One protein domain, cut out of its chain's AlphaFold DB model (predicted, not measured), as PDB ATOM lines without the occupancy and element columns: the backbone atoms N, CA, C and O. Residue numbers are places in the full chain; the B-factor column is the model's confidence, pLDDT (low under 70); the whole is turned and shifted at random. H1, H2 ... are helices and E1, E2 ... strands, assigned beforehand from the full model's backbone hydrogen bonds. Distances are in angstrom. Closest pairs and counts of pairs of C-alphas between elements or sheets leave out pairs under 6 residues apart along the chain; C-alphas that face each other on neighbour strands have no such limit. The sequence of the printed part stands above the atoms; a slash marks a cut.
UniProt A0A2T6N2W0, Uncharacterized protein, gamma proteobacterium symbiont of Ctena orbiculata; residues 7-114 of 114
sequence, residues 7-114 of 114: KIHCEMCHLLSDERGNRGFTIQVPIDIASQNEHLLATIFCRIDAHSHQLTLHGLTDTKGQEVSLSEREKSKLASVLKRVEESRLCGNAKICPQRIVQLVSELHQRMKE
ATOM      1  N   LYS A   7     115.360 121.187 185.694       85.19
ATOM      2  CA  LYS A   7     114.400 120.546 184.799       85.19
ATOM      3  C   LYS A   7     114.563 121.142 183.410       85.19
ATOM      4  O   LYS A   7     114.452 122.348 183.253       85.19
ATOM      5  N   ILE A   8     114.852 120.300 182.419       87.31
ATOM      6  CA  ILE A   8     114.937 120.715 181.014       87.31
ATOM      7  C   ILE A   8     113.623 120.348 180.336       87.31
ATOM      8  O   ILE A   8     113.245 119.176 180.320       87.31
ATOM      9  N   HIS A   9     112.955 121.340 179.761       89.56
ATOM     10  CA  HIS A   9     111.677 121.180 179.076       89.56
ATOM     11  C   HIS A   9     111.878 120.830 177.606       89.56
ATOM     12  O   HIS A   9     111.565 121.613 176.709       89.56
ATOM     13  N   CYS A  10     112.452 119.653 177.345       87.81
ATOM     14  CA  CYS A  10     112.728 119.173 175.989       87.81
ATOM     15  C   CYS A  10     111.480 119.155 175.086       87.81
ATOM     16  O   CYS A  10     111.617 119.282 173.874       87.81
ATOM     17  N   GLU A  11     110.283 119.040 175.662       90.12
ATOM     18  CA  GLU A  11     108.987 119.125 174.981       90.12
ATOM     19  C   GLU A  11     108.650 120.511 174.433       90.12
ATOM     20  O   GLU A  11     107.812 120.641 173.542       90.12
ATOM     21  N   MET A  12     109.332 121.542 174.926       91.25
ATOM     22  CA  MET A  12     109.154 122.935 174.527       91.25
ATOM     23  C   MET A  12     110.340 123.470 173.723       91.25
ATOM     24  O   MET A  12     110.456 124.682 173.544       91.25
ATOM     25  N   CYS A  13     111.253 122.610 173.260       90.81
ATOM     26  CA  CYS A  13     112.418 123.104 172.542       90.81
ATOM     27  C   CYS A  13     112.044 123.708 171.180       90.81
ATOM     28  O   CYS A  13     111.183 123.219 170.449       90.81
ATOM     29  N   HIS A  14     112.721 124.795 170.831       92.75
ATOM     30  CA  HIS A  14     112.495 125.542 169.606       92.75
ATOM     31  C   HIS A  14     113.758 125.544 168.751       92.75
ATOM     32  O   HIS A  14     114.846 125.787 169.261       92.75
ATOM     33  N   LEU A  15     113.622 125.281 167.452       93.38
ATOM     34  CA  LEU A  15     114.743 125.340 166.514       93.38
ATOM     35  C   LEU A  15     115.091 126.804 166.221       93.38
ATOM     36  O   LEU A  15     114.259 127.517 165.667       93.38
ATOM     37  N   LEU A  16     116.314 127.220 166.543       93.06
ATOM     38  CA  LEU A  16     116.830 128.552 166.218       93.06
ATOM     39  C   LEU A  16     117.574 128.557 164.882       93.06
ATOM     40  O   LEU A  16     117.304 129.395 164.026       93.06
ATOM     41  N   SER A  17     118.492 127.609 164.695       93.12
ATOM     42  CA  SER A  17     119.276 127.471 163.469       93.12
ATOM     43  C   SER A  17     119.382 126.010 163.059       93.12
ATOM     44  O   SER A  17     119.515 125.105 163.884       93.12
ATOM     45  N   ASP A  18     119.331 125.790 161.753       88.38
ATOM     46  CA  ASP A  18     119.659 124.518 161.135       88.38
ATOM     47  C   ASP A  18     121.083 124.615 160.590       88.38
ATOM     48  O   ASP A  18     121.362 125.382 159.668       88.38
ATOM     49  N   GLU A  19     121.987 123.844 161.184       85.12
ATOM     50  CA  GLU A  19     123.406 123.831 160.848       85.12
ATOM     51  C   GLU A  19     123.803 122.439 160.355       85.12
ATOM     52  O   GLU A  19     124.851 121.899 160.718       85.12
ATOM     53  N   ARG A  20     122.957 121.834 159.505       75.81
ATOM     54  CA  ARG A  20     123.163 120.485 158.947       75.81
ATOM     55  C   ARG A  20     124.567 120.258 158.363       75.81
ATOM     56  O   ARG A  20     125.058 119.135 158.429       75.81
ATOM     57  N   GLY A  21     125.237 121.296 157.845       74.31
ATOM     58  CA  GLY A  21     126.634 121.230 157.377       74.31
ATOM     59  C   GLY A  21     127.656 120.910 158.480       74.31
ATOM     60  O   GLY A  21     128.619 120.191 158.234       74.31
ATOM     61  N   ASN A  22     127.390 121.340 159.714       77.69
ATOM     62  CA  ASN A  22     128.165 121.015 160.917       77.69
ATOM     63  C   ASN A  22     127.620 119.775 161.648       77.69
ATOM     64  O   ASN A  22     127.980 119.525 162.798       77.69
ATOM     65  N   ARG A  23     126.739 119.003 160.991       83.62
ATOM     66  CA  ARG A  23     126.031 117.845 161.563       83.62
ATOM     67  C   ARG A  23     125.249 118.197 162.827       83.62
ATOM     68  O   ARG A  23     125.173 117.405 163.765       83.62
ATOM     69  N   GLY A  24     124.680 119.394 162.876       90.38
ATOM     70  CA  GLY A  24     123.998 119.854 164.072       90.38
ATOM     71  C   GLY A  24     122.948 120.912 163.813       90.38
ATOM     72  O   GLY A  24     122.587 121.211 162.678       90.38
ATOM     73  N   PHE A  25     122.413 121.437 164.901       93.31
ATOM     74  CA  PHE A  25     121.402 122.480 164.904       93.31
ATOM     75  C   PHE A  25     121.385 123.156 166.268       93.31
ATOM     76  O   PHE A  25     121.661 122.515 167.282       93.31
ATOM     77  N   THR A  26     121.028 124.435 166.309       94.44
ATOM     78  CA  THR A  26     120.879 125.153 167.573       94.44
ATOM     79  C   THR A  26     119.412 125.206 167.966       94.44
ATOM     80  O   THR A  26     118.546 125.573 167.166       94.44
ATOM     81  N   ILE A  27     119.130 124.857 169.217       93.94
ATOM     82  CA  ILE A  27     117.812 124.982 169.831       93.94
ATOM     83  C   ILE A  27     117.835 125.979 170.979       93.94
ATOM     84  O   ILE A  27     118.867 126.210 171.605       93.94
ATOM     85  N   GLN A  28     116.660 126.497 171.296       94.69
ATOM     86  CA  GLN A  28     116.368 127.104 172.581       94.69
ATOM     87  C   GLN A  28     115.475 126.158 173.377       94.69
ATOM     88  O   GLN A  28     114.521 125.609 172.828       94.69
ATOM     89  N   VAL A  29     115.762 125.950 174.658       92.44
ATOM     90  CA  VAL A  29     114.938 125.115 175.533       92.44
ATOM     91  C   VAL A  29     114.717 125.804 176.877       92.44
ATOM     92  O   VAL A  29     115.683 126.292 177.466       92.44
ATOM     93  N   PRO A  30     113.477 125.853 177.389       92.19
ATOM     94  CA  PRO A  30     113.237 126.324 178.742       92.19
ATOM     95  C   PRO A  30     113.876 125.384 179.763       92.19
ATOM     96  O   PRO A  30     113.784 124.155 179.649       92.19
ATOM     97  N   ILE A  31     114.513 125.967 180.772       90.50
ATOM     98  CA  ILE A  31     115.046 125.244 181.916       90.50
ATOM     99  C   ILE A  31     114.576 125.895 183.215       90.50
ATOM    100  O   ILE A  31     114.613 127.118 183.363       90.50
ATOM    101  N   ASP A  32     114.183 125.062 184.169       87.31
ATOM    102  CA  ASP A  32     113.896 125.500 185.530       87.31
ATOM    103  C   ASP A  32     115.124 125.233 186.385       87.31
ATOM    104  O   ASP A  32     115.613 124.096 186.429       87.31
ATOM    105  N   ILE A  33     115.596 126.260 187.087       83.62
ATOM    106  CA  ILE A  33     116.669 126.133 188.071       83.62
ATOM    107  C   ILE A  33     116.084 126.410 189.453       83.62
ATOM    108  O   ILE A  33     115.782 127.549 189.811       83.62
ATOM    109  N   ALA A  34     115.957 125.358 190.262       74.19
ATOM    110  CA  ALA A  34     115.337 125.438 191.583       74.19
ATOM    111  C   ALA A  34     116.055 126.420 192.530       74.19
ATOM    112  O   ALA A  34     115.408 127.003 193.392       74.19
ATOM    113  N   SER A  35     117.371 126.620 192.372       70.19
ATOM    114  CA  SER A  35     118.153 127.562 193.189       70.19
ATOM    115  C   SER A  35     117.854 129.030 192.894       70.19
ATOM    116  O   SER A  35     118.065 129.859 193.774       70.19
ATOM    117  N   GLN A  36     117.381 129.356 191.689       68.06
ATOM    118  CA  GLN A  36     117.163 130.743 191.264       68.06
ATOM    119  C   GLN A  36     115.681 131.127 191.233       68.06
ATOM    120  O   GLN A  36     115.364 132.306 191.156       68.06
ATOM    121  N   ASN A  37     114.770 130.149 191.356       68.69
ATOM    122  CA  ASN A  37     113.321 130.348 191.220       68.69
ATOM    123  C   ASN A  37     112.955 131.100 189.922       68.69
ATOM    124  O   ASN A  37     111.994 131.864 189.875       68.69
ATOM    125  N   GLU A  38     113.756 130.882 188.878       72.56
ATOM    126  CA  GLU A  38     113.656 131.547 187.586       72.56
ATOM    127  C   GLU A  38     113.569 130.515 186.462       72.56
ATOM    128  O   GLU A  38     114.224 129.465 186.481       72.56
ATOM    129  N   HIS A  39     112.742 130.850 185.474       84.88
ATOM    130  CA  HIS A  39     112.676 130.155 184.199       84.88
ATOM    131  C   HIS A  39     113.705 130.786 183.265       84.88
ATOM    132  O   HIS A  39     113.574 131.955 182.894       84.88
ATOM    133  N   LEU A  40     114.718 130.014 182.883       91.06
ATOM    134  CA  LEU A  40     115.719 130.447 181.918       91.06
ATOM    135  C   LEU A  40     115.467 129.789 180.566       91.06
ATOM    136  O   LEU A  40     114.857 128.727 180.459       91.06
ATOM    137  N   LEU A  41     115.984 130.412 179.521       92.94
ATOM    138  CA  LEU A  41     116.043 129.869 178.178       92.94
ATOM    139  C   LEU A  41     117.495 129.504 177.887       92.94
ATOM    140  O   LEU A  41     118.374 130.363 177.840       92.94
ATOM    141  N   ALA A  42     117.749 128.213 177.705       93.44
ATOM    142  CA  ALA A  42     119.053 127.694 177.334       93.44
ATOM    143  C   ALA A  42     119.168 127.604 175.816       93.44
ATOM    144  O   ALA A  42     118.387 126.907 175.169       93.44
ATOM    145  N   THR A  43     120.176 128.266 175.261       95.06
ATOM    146  CA  THR A  43     120.574 128.105 173.863       95.06
ATOM    147  C   THR A  43     121.597 126.983 173.789       95.06
ATOM    148  O   THR A  43     122.677 127.080 174.375       95.06
ATOM    149  N   ILE A  44     121.256 125.900 173.093       93.69
ATOM    150  CA  ILE A  44     122.047 124.669 173.039       93.69
ATOM    151  C   ILE A  44     122.305 124.304 171.585       93.69
ATOM    152  O   ILE A  44     121.367 124.115 170.809       93.69
ATOM    153  N   PHE A  45     123.571 124.124 171.235       93.50
ATOM    154  CA  PHE A  45     123.944 123.478 169.988       93.50
ATOM    155  C   PHE A  45     123.917 121.964 170.159       93.50
ATOM    156  O   PHE A  45     124.596 121.399 171.017       93.50
ATOM    157  N   CYS A  46     123.107 121.313 169.335       91.62
ATOM    158  CA  CYS A  46     122.968 119.871 169.273       91.62
ATOM    159  C   CYS A  46     123.752 119.355 168.074       91.62
ATOM    160  O   CYS A  46     123.331 119.538 166.932       91.62
ATOM    161  N   ARG A  47     124.862 118.670 168.324       91.38
ATOM    162  CA  ARG A  47     125.579 117.907 167.308       91.38
ATOM    163  C   ARG A  47     125.099 116.464 167.329       91.38
ATOM    164  O   ARG A  47     125.091 115.808 168.370       91.38
ATOM    165  N   ILE A  48     124.704 115.970 166.167       89.50
ATOM    166  CA  ILE A  48     124.197 114.619 165.976       89.50
ATOM    167  C   ILE A  48     125.243 113.847 165.183       89.50
ATOM    168  O   ILE A  48     125.501 114.160 164.024       89.50
ATOM    169  N   ASP A  49     125.822 112.822 165.799       82.56
ATOM    170  CA  ASP A  49     126.673 111.844 165.128       82.56
ATOM    171  C   ASP A  49     126.004 110.456 165.165       82.56
ATOM    172  O   ASP A  49     125.140 110.174 165.998       82.56
ATOM    173  N   ALA A  50     126.425 109.553 164.272       75.50
ATOM    174  CA  ALA A  50     125.825 108.223 164.102       75.50
ATOM    175  C   ALA A  50     125.811 107.364 165.384       75.50
ATOM    176  O   ALA A  50     124.965 106.483 165.546       75.50
ATOM    177  N   HIS A  51     126.750 107.617 166.300       73.88
ATOM    178  CA  HIS A  51     126.939 106.835 167.524       73.88
ATOM    179  C   HIS A  51     126.687 107.631 168.812       73.88
ATOM    180  O   HIS A  51     126.579 107.031 169.885       73.88
ATOM    181  N   SER A  52     126.574 108.956 168.739       80.31
ATOM    182  CA  SER A  52     126.452 109.817 169.917       80.31
ATOM    183  C   SER A  52     125.851 111.167 169.559       80.31
ATOM    184  O   SER A  52     126.125 111.705 168.492       80.31
ATOM    185  N   HIS A  53     125.090 111.747 170.482       88.06
ATOM    186  CA  HIS A  53     124.710 113.158 170.414       88.06
ATOM    187  C   HIS A  53     125.599 113.947 171.371       88.06
ATOM    188  O   HIS A  53     125.979 113.423 172.418       88.06
ATOM    189  N   GLN A  54     125.943 115.176 171.006       90.94
ATOM    190  CA  GLN A  54     126.667 116.119 171.857       90.94
ATOM    191  C   GLN A  54     125.854 117.407 171.978       90.94
ATOM    192  O   GLN A  54     125.346 117.924 170.983       90.94
ATOM    193  N   LEU A  55     125.716 117.908 173.200       91.06
ATOM    194  CA  LEU A  55     124.942 119.082 173.564       91.06
ATOM    195  C   LEU A  55     125.869 120.112 174.192       91.06
ATOM    196  O   LEU A  55     126.345 119.950 175.316       91.06
ATOM    197  N   THR A  56     126.073 121.213 173.484       91.62
ATOM    198  CA  THR A  56     126.902 122.319 173.954       91.62
ATOM    199  C   THR A  56     126.008 123.487 174.332       91.62
ATOM    200  O   THR A  56     125.296 124.029 173.489       91.62
ATOM    201  N   LEU A  57     126.047 123.903 175.597       92.38
ATOM    202  CA  LEU A  57     125.388 125.132 176.033       92.38
ATOM    203  C   LEU A  57     126.142 126.341 175.463       92.38
ATOM    204  O   LEU A  57     127.309 126.544 175.786       92.38
ATOM    205  N   HIS A  58     125.477 127.135 174.629       92.19
ATOM    206  CA  HIS A  58     126.026 128.366 174.054       92.19
ATOM    207  C   HIS A  58     125.691 129.599 174.889       92.19
ATOM    208  O   HIS A  58     126.473 130.542 174.925       92.19
ATOM    209  N   GLY A  59     124.541 129.601 175.562       92.00
ATOM    210  CA  GLY A  59     124.127 130.735 176.373       92.00
ATOM    211  C   GLY A  59     122.881 130.448 177.192       92.00
ATOM    212  O   GLY A  59     122.168 129.468 176.956       92.00
ATOM    213  N   LEU A  60     122.636 131.325 178.157       93.12
ATOM    214  CA  LEU A  60     121.453 131.330 179.001       93.12
ATOM    215  C   LEU A  60     120.890 132.736 179.029       93.12
ATOM    216  O   LEU A  60     121.635 133.691 179.235       93.12
ATOM    217  N   THR A  61     119.582 132.850 178.850       93.12
ATOM    218  CA  THR A  61     118.878 134.119 179.002       93.12
ATOM    219  C   THR A  61     117.696 133.972 179.941       93.12
ATOM    220  O   THR A  61     117.088 132.905 180.012       93.12
ATOM    221  N   ASP A  62     117.333 135.038 180.640       90.56
ATOM    222  CA  ASP A  62     116.078 135.098 181.384       90.56
ATOM    223  C   ASP A  62     114.867 135.263 180.438       90.56
ATOM    224  O   ASP A  62     114.990 135.337 179.209       90.56
ATOM    225  N   THR A  63     113.667 135.351 181.012       84.00
ATOM    226  CA  THR A  63     112.417 135.595 180.261       84.00
ATOM    227  C   THR A  63     112.348 136.969 179.583       84.00
ATOM    228  O   THR A  63     111.492 137.183 178.726       84.00
ATOM    229  N   LYS A  64     113.239 137.899 179.939       88.69
ATOM    230  CA  LYS A  64     113.368 139.232 179.336       88.69
ATOM    231  C   LYS A  64     114.442 139.266 178.242       88.69
ATOM    232  O   LYS A  64     114.651 140.321 177.647       88.69
ATOM    233  N   GLY A  65     115.105 138.139 177.971       87.50
ATOM    234  CA  GLY A  65     116.187 138.028 176.996       87.50
ATOM    235  C   GLY A  65     117.530 138.570 177.490       87.50
ATOM    236  O   GLY A  65     118.431 138.763 176.677       87.50
ATOM    237  N   GLN A  66     117.681 138.831 178.791       90.88
ATOM    238  CA  GLN A  66     118.956 139.243 179.373       90.88
ATOM    239  C   GLN A  66     119.839 138.028 179.603       90.88
ATOM    240  O   GLN A  66     119.365 136.996 180.070       90.88
ATOM    241  N   GLU A  67     121.125 138.149 179.283       91.50
ATOM    242  CA  GLU A  67     122.085 137.072 179.486       91.50
ATOM    243  C   GLU A  67     122.289 136.796 180.980       91.50
ATOM    244  O   GLU A  67     122.532 137.705 181.776       91.50
ATOM    245  N   VAL A  68     122.204 135.521 181.354       89.19
ATOM    246  CA  VAL A  68     122.367 135.055 182.730       89.19
ATOM    247  C   VAL A  68     123.648 134.246 182.832       89.19
ATOM    248  O   VAL A  68     123.822 133.209 182.191       89.19
ATOM    249  N   SER A  69     124.549 134.701 183.697       87.19
ATOM    250  CA  SER A  69     125.747 133.952 184.058       87.19
ATOM    251  C   SER A  69     125.481 133.095 185.291       87.19
ATOM    252  O   SER A  69     125.177 133.606 186.365       87.19
ATOM    253  N   LEU A  70     125.638 131.782 185.144       84.06
ATOM    254  CA  LEU A  70     125.575 130.849 186.266       84.06
ATOM    255  C   LEU A  70     126.895 130.810 187.041       84.06
ATOM    256  O   LEU A  70     127.973 131.001 186.474       84.06
ATOM    257  N   SER A  71     126.825 130.474 188.329       85.56
ATOM    258  CA  SER A  71     128.024 130.137 189.105       85.56
ATOM    259  C   SER A  71     128.704 128.873 188.556       85.56
ATOM    260  O   SER A  71     128.051 128.012 187.968       85.56
ATOM    261  N   GLU A  72     130.009 128.692 188.789       86.06
ATOM    262  CA  GLU A  72     130.741 127.493 188.322       86.06
ATOM    263  C   GLU A  72     130.111 126.179 188.816       86.06
ATOM    264  O   GLU A  72     130.035 125.184 188.091       86.06
ATOM    265  N   ARG A  73     129.567 126.190 190.038       85.31
ATOM    266  CA  ARG A  73     128.834 125.051 190.602       85.31
ATOM    267  C   ARG A  73     127.571 124.734 189.799       85.31
ATOM    268  O   ARG A  73     127.294 123.567 189.537       85.31
ATOM    269  N   GLU A  74     126.801 125.750 189.428       84.81
ATOM    270  CA  GLU A  74     125.575 125.602 188.637       84.81
ATOM    271  C   GLU A  74     125.881 125.203 187.189       84.81
ATOM    272  O   GLU A  74     125.222 124.309 186.658       84.81
ATOM    273  N   LYS A  75     126.936 125.762 186.584       85.25
ATOM    274  CA  LYS A  75     127.436 125.331 185.269       85.25
ATOM    275  C   LYS A  75     127.795 123.847 185.265       85.25
ATOM    276  O   LYS A  75     127.371 123.119 184.372       85.25
ATOM    277  N   SER A  76     128.520 123.376 186.282       85.75
ATOM    278  CA  SER A  76     128.904 121.963 186.407       85.75
ATOM    279  C   SER A  76     127.688 121.036 186.553       85.75
ATOM    280  O   SER A  76     127.623 119.973 185.925       85.75
ATOM    281  N   LYS A  77     126.676 121.458 187.325       86.38
ATOM    282  CA  LYS A  77     125.411 120.719 187.449       86.38
ATOM    283  C   LYS A  77     124.658 120.671 186.121       86.38
ATOM    284  O   LYS A  77     124.264 119.587 185.701       86.38
ATOM    285  N   LEU A  78     124.499 121.808 185.443       86.50
ATOM    286  CA  LEU A  78     123.823 121.882 184.149       86.50
ATOM    287  C   LEU A  78     124.540 121.030 183.094       86.50
ATOM    288  O   LEU A  78     123.892 120.235 182.419       86.50
ATOM    289  N   ALA A  79     125.871 121.101 183.021       87.56
ATOM    290  CA  ALA A  79     126.673 120.247 182.145       87.56
ATOM    291  C   ALA A  79     126.442 118.753 182.427       87.56
ATOM    292  O   ALA A  79     126.273 117.966 181.499       87.56
ATOM    293  N   SER A  80     126.348 118.358 183.700       87.25
ATOM    294  CA  SER A  80     126.040 116.973 184.084       87.25
ATOM    295  C   SER A  80     124.634 116.538 183.650       87.25
ATOM    296  O   SER A  80     124.427 115.384 183.279       87.25
ATOM    297  N   VAL A  81     123.652 117.444 183.683       87.06
ATOM    298  CA  VAL A  81     122.295 117.166 183.192       87.06
ATOM    299  C   VAL A  81     122.299 117.018 181.673       87.06
ATOM    300  O   VAL A  81     121.776 116.025 181.174       87.06
ATOM    301  N   LEU A  82     122.939 117.939 180.944       87.94
ATOM    302  CA  LEU A  82     123.094 117.847 179.488       87.94
ATOM    303  C   LEU A  82     123.795 116.549 179.087       87.94
ATOM    304  O   LEU A  82     123.334 115.857 178.182       87.94
ATOM    305  N   LYS A  83     124.822 116.143 179.839       87.62
ATOM    306  CA  LYS A  83     125.525 114.884 179.601       87.62
ATOM    307  C   LYS A  83     124.605 113.664 179.694       87.62
ATOM    308  O   LYS A  83     124.672 112.772 178.857       87.62
ATOM    309  N   ARG A  84     123.676 113.648 180.652       85.44
ATOM    310  CA  ARG A  84     122.672 112.572 180.752       85.44
ATOM    311  C   ARG A  84     121.707 112.558 179.569       85.44
ATOM    312  O   ARG A  84     121.282 111.479 179.154       85.44
ATOM    313  N   VAL A  85     121.350 113.731 179.038       84.44
ATOM    314  CA  VAL A  85     120.500 113.859 177.841       84.44
ATOM    315  C   VAL A  85     121.223 113.287 176.613       84.44
ATOM    316  O   VAL A  85     120.601 112.546 175.848       84.44
ATOM    317  N   GLU A  86     122.526 113.559 176.468       86.94
ATOM    318  CA  GLU A  86     123.391 112.964 175.435       86.94
ATOM    319  C   GLU A  86     123.452 111.435 175.544       86.94
ATOM    320  O   GLU A  86     123.174 110.725 174.577       86.94
ATOM    321  N   GLU A  87     123.792 110.920 176.730       84.19
ATOM    322  CA  GLU A  87     123.970 109.485 176.989       84.19
ATOM    323  C   GLU A  87     122.674 108.701 176.772       84.19
ATOM    324  O   GLU A  87     122.682 107.604 176.214       84.19
ATOM    325  N   SER A  88     121.546 109.299 177.155       81.69
ATOM    326  CA  SER A  88     120.213 108.727 176.960       81.69
ATOM    327  C   SER A  88     119.661 108.954 175.546       81.69
ATOM    328  O   SER A  88     118.555 108.498 175.254       81.69
ATOM    329  N   ARG A  89     120.402 109.661 174.675       79.25
ATOM    330  CA  ARG A  89     120.028 110.001 173.290       79.25
ATOM    331  C   ARG A  89     118.607 110.555 173.181       79.25
ATOM    332  O   ARG A  89     117.807 110.118 172.354       79.25
ATOM    333  N   LEU A  90     118.265 111.491 174.065       83.06
ATOM    334  CA  LEU A  90     116.900 112.024 174.128       83.06
ATOM    335  C   LEU A  90     116.600 113.002 172.988       83.06
ATOM    336  O   LEU A  90     115.434 113.170 172.635       83.06
ATOM    337  N   CYS A  91     117.620 113.620 172.385       84.44
ATOM    338  CA  CYS A  91     117.433 114.492 171.230       84.44
ATOM    339  C   CYS A  91     116.898 113.699 170.032       84.44
ATOM    340  O   CYS A  91     117.511 112.747 169.557       84.44
ATOM    341  N   GLY A  92     115.721 114.098 169.549       84.06
ATOM    342  CA  GLY A  92     115.001 113.387 168.494       84.06
ATOM    343  C   GLY A  92     114.143 112.219 168.991       84.06
ATOM    344  O   GLY A  92     113.569 111.500 168.175       84.06
ATOM    345  N   ASN A  93     113.992 112.030 170.306       87.94
ATOM    346  CA  ASN A  93     113.043 111.064 170.852       87.94
ATOM    347  C   ASN A  93     111.603 111.551 170.633       87.94
ATOM    348  O   ASN A  93     111.183 112.540 171.228       87.94
ATOM    349  N   ALA A  94     110.823 110.818 169.835       87.81
ATOM    350  CA  ALA A  94     109.459 111.192 169.453       87.81
ATOM    351  C   ALA A  94     108.455 111.321 170.613       87.81
ATOM    352  O   ALA A  94     107.394 111.909 170.430       87.81
ATOM    353  N   LYS A  95     108.759 110.780 171.800       87.81
ATOM    354  CA  LYS A  95     107.901 110.923 172.990       87.81
ATOM    355  C   LYS A  95     108.136 112.226 173.753       87.81
ATOM    356  O   LYS A  95     107.342 112.551 174.628       87.81
ATOM    357  N   ILE A  96     109.253 112.902 173.491       87.56
ATOM    358  CA  ILE A  96     109.728 114.037 174.286       87.56
ATOM    359  C   ILE A  96     109.946 115.247 173.386       87.56
ATOM    360  O   ILE A  96     109.466 116.323 173.699       87.56
ATOM    361  N   CYS A  97     110.660 115.092 172.275       89.75
ATOM    362  CA  CYS A  97     110.979 116.201 171.391       89.75
ATOM    363  C   CYS A  97     109.796 116.566 170.477       89.75
ATOM    364  O   CYS A  97     109.115 115.675 169.963       89.75
ATOM    365  N   PRO A  98     109.620 117.861 170.163       91.56
ATOM    366  CA  PRO A  98     108.730 118.316 169.107       91.56
ATOM    367  C   PRO A  98     109.036 117.639 167.772       91.56
ATOM    368  O   PRO A  98     110.198 117.425 167.412       91.56
ATOM    369  N   GLN A  99     107.985 117.374 166.995       91.44
ATOM    370  CA  GLN A  99     108.070 116.629 165.737       91.44
ATOM    371  C   GLN A  99     109.116 117.194 164.765       91.44
ATOM    372  O   GLN A  99     109.836 116.430 164.127       91.44
ATOM    373  N   ARG A 100     109.259 118.524 164.694       90.25
ATOM    374  CA  ARG A 100     110.250 119.182 163.830       90.25
ATOM    375  C   ARG A 100     111.691 118.791 164.181       90.25
ATOM    376  O   ARG A 100     112.494 118.562 163.283       90.25
ATOM    377  N   ILE A 101     112.017 118.678 165.470       90.94
ATOM    378  CA  ILE A 101     113.349 118.257 165.928       90.94
ATOM    379  C   ILE A 101     113.561 116.768 165.651       90.94
ATOM    380  O   ILE A 101     114.631 116.370 165.200       90.94
ATOM    381  N   VAL A 102     112.530 115.944 165.858       91.62
ATOM    382  CA  VAL A 102     112.563 114.501 165.556       91.62
ATOM    383  C   VAL A 102     112.878 114.252 164.080       91.62
ATOM    384  O   VAL A 102     113.737 113.428 163.762       91.62
ATOM    385  N   GLN A 103     112.218 114.984 163.181       91.31
ATOM    386  CA  GLN A 103     112.466 114.905 161.740       91.31
ATOM    387  C   GLN A 103     113.901 115.310 161.403       91.31
ATOM    388  O   GLN A 103     114.600 114.560 160.728       91.31
ATOM    389  N   LEU A 104     114.377 116.430 161.947       90.56
ATOM    390  CA  LEU A 104     115.714 116.941 161.655       90.56
ATOM    391  C   LEU A 104     116.832 116.000 162.142       90.56
ATOM    392  O   LEU A 104     117.787 115.742 161.412       90.56
ATOM    393  N   VAL A 105     116.688 115.412 163.335       89.19
ATOM    394  CA  VAL A 105     117.615 114.377 163.832       89.19
ATOM    395  C   VAL A 105     117.570 113.125 162.947       89.19
ATOM    396  O   VAL A 105     118.610 112.529 162.665       89.19
ATOM    397  N   SER A 106     116.384 112.729 162.477       89.50
ATOM    398  CA  SER A 106     116.224 111.570 161.589       89.50
ATOM    399  C   SER A 106     116.902 111.787 160.233       89.50
ATOM    400  O   SER A 106     117.618 110.902 159.768       89.50
ATOM    401  N   GLU A 107     116.738 112.969 159.632       89.31
ATOM    402  CA  GLU A 107     117.416 113.363 158.388       89.31
ATOM    403  C   GLU A 107     118.942 113.367 158.550       89.31
ATOM    404  O   GLU A 107     119.662 112.852 157.694       89.31
ATOM    405  N   LEU A 108     119.445 113.909 159.664       88.31
ATOM    406  CA  LEU A 108     120.875 113.907 159.976       88.31
ATOM    407  C   LEU A 108     121.429 112.481 160.066       88.31
ATOM    408  O   LEU A 108     122.460 112.192 159.465       88.31
ATOM    409  N   HIS A 109     120.734 111.571 160.756       87.19
ATOM    410  CA  HIS A 109     121.135 110.163 160.811       87.19
ATOM    411  C   HIS A 109     121.098 109.470 159.443       87.19
ATOM    412  O   HIS A 109     121.942 108.611 159.195       87.19
ATOM    413  N   GLN A 110     120.143 109.801 158.568       85.44
ATOM    414  CA  GLN A 110     120.078 109.222 157.220       85.44
ATOM    415  C   GLN A 110     121.289 109.623 156.376       85.44
ATOM    416  O   GLN A 110     121.950 108.742 155.838       85.44
ATOM    417  N   ARG A 111     121.652 110.911 156.368       82.81
ATOM    418  CA  ARG A 111     122.828 111.426 155.639       82.81
ATOM    419  C   ARG A 111     124.164 110.833 156.085       82.81
ATOM    420  O   ARG A 111     125.147 110.956 155.375       82.81
ATOM    421  N   MET A 112     124.230 110.263 157.288       81.50
ATOM    422  CA  MET A 112     125.440 109.615 157.809       81.50
ATOM    423  C   MET A 112     125.531 108.125 157.461       81.50
ATOM    424  O   MET A 112     126.557 107.505 157.737       81.50
ATOM    425  N   LYS A 113     124.452 107.532 156.938       69.88
ATOM    426  CA  LYS A 113     124.443 106.155 156.427       69.88
ATOM    427  C   LYS A 113     124.786 106.081 154.937       69.88
ATOM    428  O   LYS A 113     125.079 104.985 154.465       69.88
ATOM    429  N   GLU A 114     124.683 107.209 154.238       57.91
ATOM    430  CA  GLU A 114     125.122 107.416 152.853       57.91
ATOM    431  C   GLU A 114     126.633 107.668 152.800       57.91
ATOM    432  O   GLU A 114     127.272 107.125 151.872       57.91
TER     433      GLU A 114
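This is residues 7 to 114 of the 114 residues of an uncharacterized protein of gamma proteobacterium symbiont of Ctena orbiculata (UniProt A0A2T6N2W0). A strongly twisted sheet has two helices over one face: H1 packs mainly on E4, H2 on E1, E2 and E3. The 108 printed residues run E1 E2 E3 E4 H1 H2; this strand order is also the sheet's, a meander, each strand the antiparallel neighbour of the one before. The class is mixed, the whole compact, with a radius of gyration of the C-alphas of 13.8 A, spanning 45 by 25 by 24 A.

E1, residues 14 to 19, begins at C-alpha (112.495, 125.542, 169.606) and measures 14.1 A. E2 is residues 24 to 33, 25.9 A; E3, 38 to 48, 29.4 A; E4, 53 to 61, 23.4 A; H1, 72 to 87, 22.3 A. H2, 99 to 111, 18.6 A, ends at C-alpha (122.828, 111.426, 155.639).

Within hydrogen-bond range are N 14 and O 28 of hairpin E1 and E2, N 27 and O 44 of hairpin E2 and E3, and N 47 and O 54 of hairpin E3 and E4, each 2.8 A. H1 is on the sheet; its closest C-alpha pair with E4 is Glu 86 and His 53, 5.2 A. H2, on the same face, has a height over the sheet of 9.4 A. H1 and H2 are apart; in both, every O i to N i+4 pair is within range.

The farthest C-alphas, of Asn 37 and Glu 114, are 46.2 A apart. The printed part has no cut; the link H1 to H2 is long, 11 residues. Residues 36 to 37 and 113 to 114 have pLDDT under 70.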